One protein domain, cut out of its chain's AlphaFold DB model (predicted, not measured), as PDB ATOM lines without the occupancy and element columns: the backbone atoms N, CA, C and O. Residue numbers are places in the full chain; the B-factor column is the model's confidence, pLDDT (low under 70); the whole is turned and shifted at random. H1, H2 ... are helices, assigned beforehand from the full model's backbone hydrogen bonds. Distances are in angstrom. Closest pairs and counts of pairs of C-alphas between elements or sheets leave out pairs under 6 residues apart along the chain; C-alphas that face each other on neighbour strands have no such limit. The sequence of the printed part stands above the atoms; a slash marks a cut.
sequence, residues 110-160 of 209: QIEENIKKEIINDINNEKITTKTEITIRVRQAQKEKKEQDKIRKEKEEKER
ATOM      1  N   GLN A 110      24.362   3.689   8.308       91.88
ATOM      2  CA  GLN A 110      23.425   2.600   8.583       91.88
ATOM      3  C   GLN A 110      23.383   2.351  10.095       91.88
ATOM      4  O   GLN A 110      24.216   1.630  10.647       91.88
ATOM      5  N   ILE A 111      22.448   3.018  10.769       90.69
ATOM      6  CA  ILE A 111      22.197   2.927  12.215       90.69
ATOM      7  C   ILE A 111      20.712   2.666  12.468       90.69
ATOM      8  O   ILE A 111      19.897   2.783  11.557       90.69
ATOM      9  N   GLU A 112      20.368   2.307  13.704       91.56
ATOM     10  CA  GLU A 112      18.974   2.101  14.093       91.56
ATOM     11  C   GLU A 112      18.153   3.390  13.979       91.56
ATOM     12  O   GLU A 112      18.642   4.496  14.227       91.56
ATOM     13  N   GLU A 113      16.892   3.238  13.587       93.69
ATOM     14  CA  GLU A 113      16.026   4.352  13.206       93.69
ATOM     15  C   GLU A 113      15.697   5.284  14.385       93.69
ATOM     16  O   GLU A 113      15.635   6.502  14.225       93.69
ATOM     17  N   ASN A 114      15.537   4.735  15.590       93.50
ATOM     18  CA  ASN A 114      15.390   5.496  16.837       93.50
ATOM     19  C   ASN A 114      16.614   6.387  17.105       93.50
ATOM     20  O   ASN A 114      16.466   7.592  17.300       93.50
ATOM     21  N   ILE A 115      17.822   5.828  17.016       93.19
ATOM     22  CA  ILE A 115      19.081   6.557  17.229       93.19
ATOM     23  C   ILE A 115      19.243   7.651  16.170       93.19
ATOM     24  O   ILE A 115      19.635   8.781  16.465       93.19
ATOM     25  N   LYS A 116      18.892   7.342  14.919       95.38
ATOM     26  CA  LYS A 116      18.918   8.309  13.821       95.38
ATOM     27  C   LYS A 116      18.006   9.508  14.099       95.38
ATOM     28  O   LYS A 116      18.431  10.649  13.915       95.38
ATOM     29  N   LYS A 117      16.783   9.259  14.581       95.06
ATOM     30  CA  LYS A 117      15.818  10.305  14.959       95.06
ATOM     31  C   LYS A 117      16.332  11.184  16.098       95.06
ATOM     32  O   LYS A 117      16.197  12.403  16.017       95.06
ATOM     33  N   GLU A 118      16.963  10.599  17.112       95.12
ATOM     34  CA  GLU A 118      17.557  11.361  18.217       95.12
ATOM     35  C   GLU A 118      18.682  12.289  17.745       95.12
ATOM     36  O   GLU A 118      18.688  13.474  18.084       95.12
ATOM     37  N   ILE A 119      19.597  11.793  16.906       94.25
ATOM     38  CA  ILE A 119      20.691  12.608  16.355       94.25
ATOM     39  C   ILE A 119      20.131  13.762  15.510       94.25
ATOM     40  O   ILE A 119      20.593  14.895  15.635       94.25
ATOM     41  N   ILE A 120      19.120  13.502  14.673       93.31
ATOM     42  CA  ILE A 120      18.451  14.542  13.873       93.31
ATOM     43  C   ILE A 120      17.811  15.605  14.775       93.31
ATOM     44  O   ILE A 120      17.963  16.802  14.518       93.31
ATOM     45  N   ASN A 121      17.132  15.193  15.847       92.81
ATOM     46  CA  ASN A 121      16.547  16.122  16.810       92.81
ATOM     47  C   ASN A 121      17.621  16.998  17.478       92.81
ATOM     48  O   ASN A 121      17.447  18.209  17.615       92.81
ATOM     49  N   ASP A 122      18.763  16.420  17.839       93.06
ATOM     50  CA  ASP A 122      19.868  17.159  18.449       93.06
ATOM     51  C   ASP A 122      20.569  18.119  17.474       93.06
ATOM     52  O   ASP A 122      21.007  19.193  17.892       93.06
ATOM     53  N   ILE A 123      20.621  17.800  16.176       87.25
ATOM     54  CA  ILE A 123      21.067  18.733  15.124       87.25
ATOM     55  C   ILE A 123      20.100  19.918  15.012       87.25
ATOM     56  O   ILE A 123      20.524  21.076  14.988       87.25
ATOM     57  N   ASN A 124      18.794  19.644  14.962       85.31
ATOM     58  CA  ASN A 124      17.773  20.687  14.834       85.31
ATOM     59  C   ASN A 124      17.802  21.655  16.024       85.31
ATOM     60  O   ASN A 124      17.727  22.872  15.822       85.31
ATOM     61  N   ASN A 125      18.020  21.113  17.225       84.00
ATOM     62  CA  ASN A 125      18.134  21.846  18.486       84.00
ATOM     63  C   ASN A 125      19.548  22.383  18.783       84.00
ATOM     64  O   ASN A 125      19.804  22.814  19.904       84.00
ATOM     65  N   GLU A 126      20.471  22.351  17.814       82.56
ATOM     66  CA  GLU A 126      21.834  22.907  17.926       82.56
ATOM     67  C   GLU A 126      22.698  22.302  19.049       82.56
ATOM     68  O   GLU A 126      23.712  22.877  19.440       82.56
ATOM     69  N   LYS A 127      22.339  21.111  19.538       83.62
ATOM     70  CA  LYS A 127      23.168  20.309  20.452       83.62
ATOM     71  C   LYS A 127      24.283  19.570  19.715       83.62
ATOM     72  O   LYS A 127      25.285  19.211  20.319       83.62
ATOM     73  N   ILE A 128      24.083  19.326  18.421       78.56
ATOM     74  CA  ILE A 128      25.075  18.784  17.496       78.56
ATOM     75  C   ILE A 128      25.265  19.816  16.391       78.56
ATOM     76  O   ILE A 128      24.331  20.153  15.665       78.56
ATOM     77  N   THR A 129      26.486  20.316  16.261       80.25
ATOM     78  CA  THR A 129      26.846  21.381  15.315       80.25
ATOM     79  C   THR A 129      27.962  20.966  14.359       80.25
ATOM     80  O   THR A 129      28.279  21.693  13.418       80.25
ATOM     81  N   THR A 130      28.533  19.775  14.553       77.38
ATOM     82  CA  THR A 130      29.663  19.268  13.775       77.38
ATOM     83  C   THR A 130      29.453  17.823  13.317       77.38
ATOM     84  O   THR A 130      28.756  17.021  13.943       77.38
ATOM     85  N   LYS A 131      30.117  17.447  12.219       82.38
ATOM     86  CA  LYS A 131      30.151  16.053  11.736       82.38
ATOM     87  C   LYS A 131      30.852  15.112  12.718       82.38
ATOM     88  O   LYS A 131      30.569  13.912  12.742       82.38
ATOM     89  N   THR A 132      31.755  15.647  13.531       75.19
ATOM     90  CA  THR A 132      32.504  14.883  14.528       75.19
ATOM     91  C   THR A 132      31.616  14.451  15.685       75.19
ATOM     92  O   THR A 132      31.618  13.270  16.020       75.19
ATOM     93  N   GLU A 133      30.772  15.340  16.212       85.25
ATOM     94  CA  GLU A 133      29.767  14.985  17.226       85.25
ATOM     95  C   GLU A 133      28.822  13.880  16.727       85.25
ATOM     96  O   GLU A 133      28.588  12.904  17.441       85.25
ATOM     97  N   ILE A 134      28.367  13.966  15.469       85.25
ATOM     98  CA  ILE A 134      27.572  12.904  14.822       85.25
ATOM     99  C   ILE A 134      28.351  11.589  14.796       85.25
ATOM    100  O   ILE A 134      27.835  10.546  15.184       85.25
ATOM    101  N   THR A 135      29.604  11.624  14.344       87.25
ATOM    102  CA  THR A 135      30.431  10.419  14.198       87.25
ATOM    103  C   THR A 135      30.691   9.753  15.552       87.25
ATOM    104  O   THR A 135      30.675   8.525  15.643       87.25
ATOM    105  N   ILE A 136      30.903  10.540  16.610       86.50
ATOM    106  CA  ILE A 136      31.068  10.039  17.980       86.50
ATOM    107  C   ILE A 136      29.783   9.350  18.446       86.50
ATOM    108  O   ILE A 136      29.847   8.189  18.852       86.50
ATOM    109  N   ARG A 137      28.629  10.018  18.310       90.75
ATOM    110  CA  ARG A 137      27.308   9.462  18.653       90.75
ATOM    111  C   ARG A 137      27.045   8.143  17.928       90.75
ATOM    112  O   ARG A 137      26.710   7.147  18.562       90.75
ATOM    113  N   VAL A 138      27.269   8.109  16.615       91.88
ATOM    114  CA  VAL A 138      27.088   6.906  15.787       91.88
ATOM    115  C   VAL A 138      27.986   5.761  16.257       91.88
ATOM    116  O   VAL A 138      27.528   4.629  16.391       91.88
ATOM    117  N   ARG A 139      29.267   6.030  16.530       91.56
ATOM    118  CA  ARG A 139      30.201   4.994  16.995       91.56
ATOM    119  C   ARG A 139      29.829   4.455  18.367       91.56
ATOM    120  O   ARG A 139      29.988   3.261  18.597       91.56
ATOM    121  N   GLN A 140      29.382   5.323  19.267       91.00
ATOM    122  CA  GLN A 140      28.921   4.916  20.586       91.00
ATOM    123  C   GLN A 140      27.701   3.994  20.464       91.00
ATOM    124  O   GLN A 140      27.765   2.863  20.935       91.00
ATOM    125  N   ALA A 141      26.690   4.404  19.698       89.75
ATOM    126  CA  ALA A 141      25.517   3.588  19.392       89.75
ATOM    127  C   ALA A 141      25.878   2.214  18.795       89.75
ATOM    128  O   ALA A 141      25.359   1.180  19.204       89.75
ATOM    129  N   GLN A 142      26.816   2.173  17.845       89.94
ATOM    130  CA  GLN A 142      27.270   0.915  17.246       89.94
ATOM    131  C   GLN A 142      28.007   0.007  18.241       89.94
ATOM    132  O   GLN A 142      27.920  -1.215  18.126       89.94
ATOM    133  N   LYS A 143      28.759   0.577  19.189       91.81
ATOM    134  CA  LYS A 143      29.415  -0.196  20.252       91.81
ATOM    135  C   LYS A 143      28.396  -0.759  21.233       91.81
ATOM    136  O   LYS A 143      28.468  -1.943  21.536       91.81
ATOM    137  N   GLU A 144      27.451   0.064  21.675       90.50
ATOM    138  CA  GLU A 144      26.372  -0.343  22.579       90.50
ATOM    139  C   GLU A 144      25.541  -1.465  21.955       90.50
ATOM    140  O   GLU A 144      25.332  -2.493  22.591       90.50
ATOM    141  N   LYS A 145      25.187  -1.340  20.671       89.44
ATOM    142  CA  LYS A 145      24.510  -2.405  19.924       89.44
ATOM    143  C   LYS A 145      25.314  -3.707  19.889       89.44
ATOM    144  O   LYS A 145      24.767  -4.771  20.150       89.44
ATOM    145  N   LYS A 146      26.617  -3.636  19.590       91.69
ATOM    146  CA  LYS A 146      27.488  -4.825  19.579       91.69
ATOM    147  C   LYS A 146      27.558  -5.504  20.944       91.69
ATOM    148  O   LYS A 146      27.565  -6.730  21.002       91.69
ATOM    149  N   GLU A 147      27.614  -4.722  22.017       95.06
ATOM    150  CA  GLU A 147      27.628  -5.253  23.379       95.06
ATOM    151  C   GLU A 147      26.283  -5.897  23.736       95.06
ATOM    152  O   GLU A 147      26.249  -7.020  24.231       95.06
ATOM    153  N   GLN A 148      25.166  -5.248  23.395       91.38
ATOM    154  CA  GLN A 148      23.828  -5.812  23.581       91.38
ATOM    155  C   GLN A 148      23.638  -7.116  22.796       91.38
ATOM    156  O   GLN A 148      23.116  -8.088  23.339       91.38
ATOM    157  N   ASP A 149      24.102  -7.176  21.545       93.44
ATOM    158  CA  ASP A 149      24.055  -8.392  20.729       93.44
ATOM    159  C   ASP A 149      24.897  -9.525  21.338       93.44
ATOM    160  O   ASP A 149      24.507 -10.691  21.257       93.44
ATOM    161  N   LYS A 150      26.041  -9.199  21.953       96.19
ATOM    162  CA  LYS A 150      26.886 -10.170  22.656       96.19
ATOM    163  C   LYS A 150      26.176 -10.720  23.893       96.19
ATOM    164  O   LYS A 150      26.046 -11.935  24.017       96.19
ATOM    165  N   ILE A 151      25.653  -9.838  24.745       96.38
ATOM    166  CA  ILE A 151      24.896 -10.215  25.948       96.38
ATOM    167  C   ILE A 151      23.681 -11.072  25.571       96.38
ATOM    168  O   ILE A 151      23.424 -12.091  26.211       96.38
ATOM    169  N   ARG A 152      22.954 -10.703  24.507       96.19
ATOM    170  CA  ARG A 152      21.811 -11.485  24.014       96.19
ATOM    171  C   ARG A 152      22.231 -12.904  23.628       96.19
ATOM    172  O   ARG A 152      21.599 -13.852  24.076       96.19
ATOM    173  N   LYS A 153      23.310 -13.059  22.853       96.88
ATOM    174  CA  LYS A 153      23.811 -14.380  22.435       96.88
ATOM    175  C   LYS A 153      24.248 -15.247  23.613       96.88
ATOM    176  O   LYS A 153      23.927 -16.430  23.633       96.88
ATOM    177  N   GLU A 154      24.947 -14.668  24.588       96.69
ATOM    178  CA  GLU A 154      25.350 -15.383  25.807       96.69
ATOM    179  C   GLU A 154      24.133 -15.835  26.624       96.69
ATOM    180  O   GLU A 154      24.127 -16.935  27.177       96.69
ATOM    181  N   LYS A 155      23.081 -15.009  26.685       97.19
ATOM    182  CA  LYS A 155      21.823 -15.365  27.347       97.19
ATOM    183  C   LYS A 155      21.114 -16.519  26.629       97.19
ATOM    184  O   LYS A 155      20.777 -17.501  27.279       97.19
ATOM    185  N   GLU A 156      20.967 -16.436  25.307       96.94
ATOM    186  CA  GLU A 156      20.374 -17.502  24.486       96.94
ATOM    187  C   GLU A 156      21.163 -18.820  24.597       96.94
ATOM    188  O   GLU A 156      20.585 -19.903  24.591       96.94
ATOM    189  N   GLU A 157      22.494 -18.759  24.697       97.06
ATOM    190  CA  GLU A 157      23.332 -19.945  24.883       97.06
ATOM    191  C   GLU A 157      23.134 -20.592  26.256       97.06
ATOM    192  O   GLU A 157      22.986 -21.811  26.335       97.06
ATOM    193  N   LYS A 158      23.059 -19.789  27.324       96.88
ATOM    194  CA  LYS A 158      22.750 -20.286  28.672       96.88
ATOM    195  C   LYS A 158      21.362 -20.918  28.745       96.88
ATOM    196  O   LYS A 158      21.222 -21.980  29.340       96.88
ATOM    197  N   GLU A 159      20.363 -20.301  28.118       96.00
ATOM    198  CA  GLU A 159      19.005 -20.855  28.041       96.00
ATOM    199  C   GLU A 159      18.999 -22.206  27.310       96.00
ATOM    200  O   GLU A 159      18.453 -23.173  27.837       96.00
ATOM    201  N   ARG A 160      19.712 -22.332  26.179       95.38
ATOM    202  CA  ARG A 160      19.877 -23.622  25.481       95.38
ATOM    203  C   ARG A 160      20.584 -24.684  26.326       95.38
ATOM    204  O   ARG A 160      20.248 -25.861  26.232       95.38
TER     205      ARG A 160
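AT A GLANCE: This is residues 110 to 160 of the 209 residues of the protein "DZANK-type domain-containing protein" of Methanobrevibacter ruminantium (strain ATCC 35063 / DSM 1093 / JCM 13430 / OCM 146 / M1) (UniProt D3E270). A long helix, H2, has a much shorter helix, H1, folded back beside its first part, making a lopsided helical hairpin. The far part of H2, residues 146 to 160, sticks out as a bare arm and makes much of the length. The printed part has 51 residues with two named helices, H1 then H2, and no named strand; the class is all helix. It is only just loose, close to extended, with a radius of gyration of the C-alphas of 14.5 A and spans of 47 by 17 by 16 A.

HOW THE PARTS SIT: H2, residues 131 to 160, and H1, residues 113 to 124, form a helical hairpin. They only just touch, with 3 pairs of C-alphas within 8 A; the closest C-alphas, of Ile 119 and Ile 134, are 7.1 A apart. H1 touches with residues 115 to 119 alone, H2 with residues 134 to 141 alone. They run opposite ways at a shallow tilt of 21 degrees. In H1 and H2 every O i to N i+4 pair is within hydrogen-bond range.

IN THESE COORDINATES: H2 is 43.2 A long, from C-alpha 131 at (30.151, 16.053, 11.736) to C-alpha 160 at (19.877, -23.622, 25.481). H1 is 16.5 A long and begins at C-alpha 113, (16.026, 4.352, 13.206).

THE WHOLE: The two C-alphas farthest apart, of Glu 126 and Arg 160, are 47.2 A apart. The H1 to H2 link is short, with 6 residues. The printed part has no cut, and no printed residue is under 70 in pLDDT.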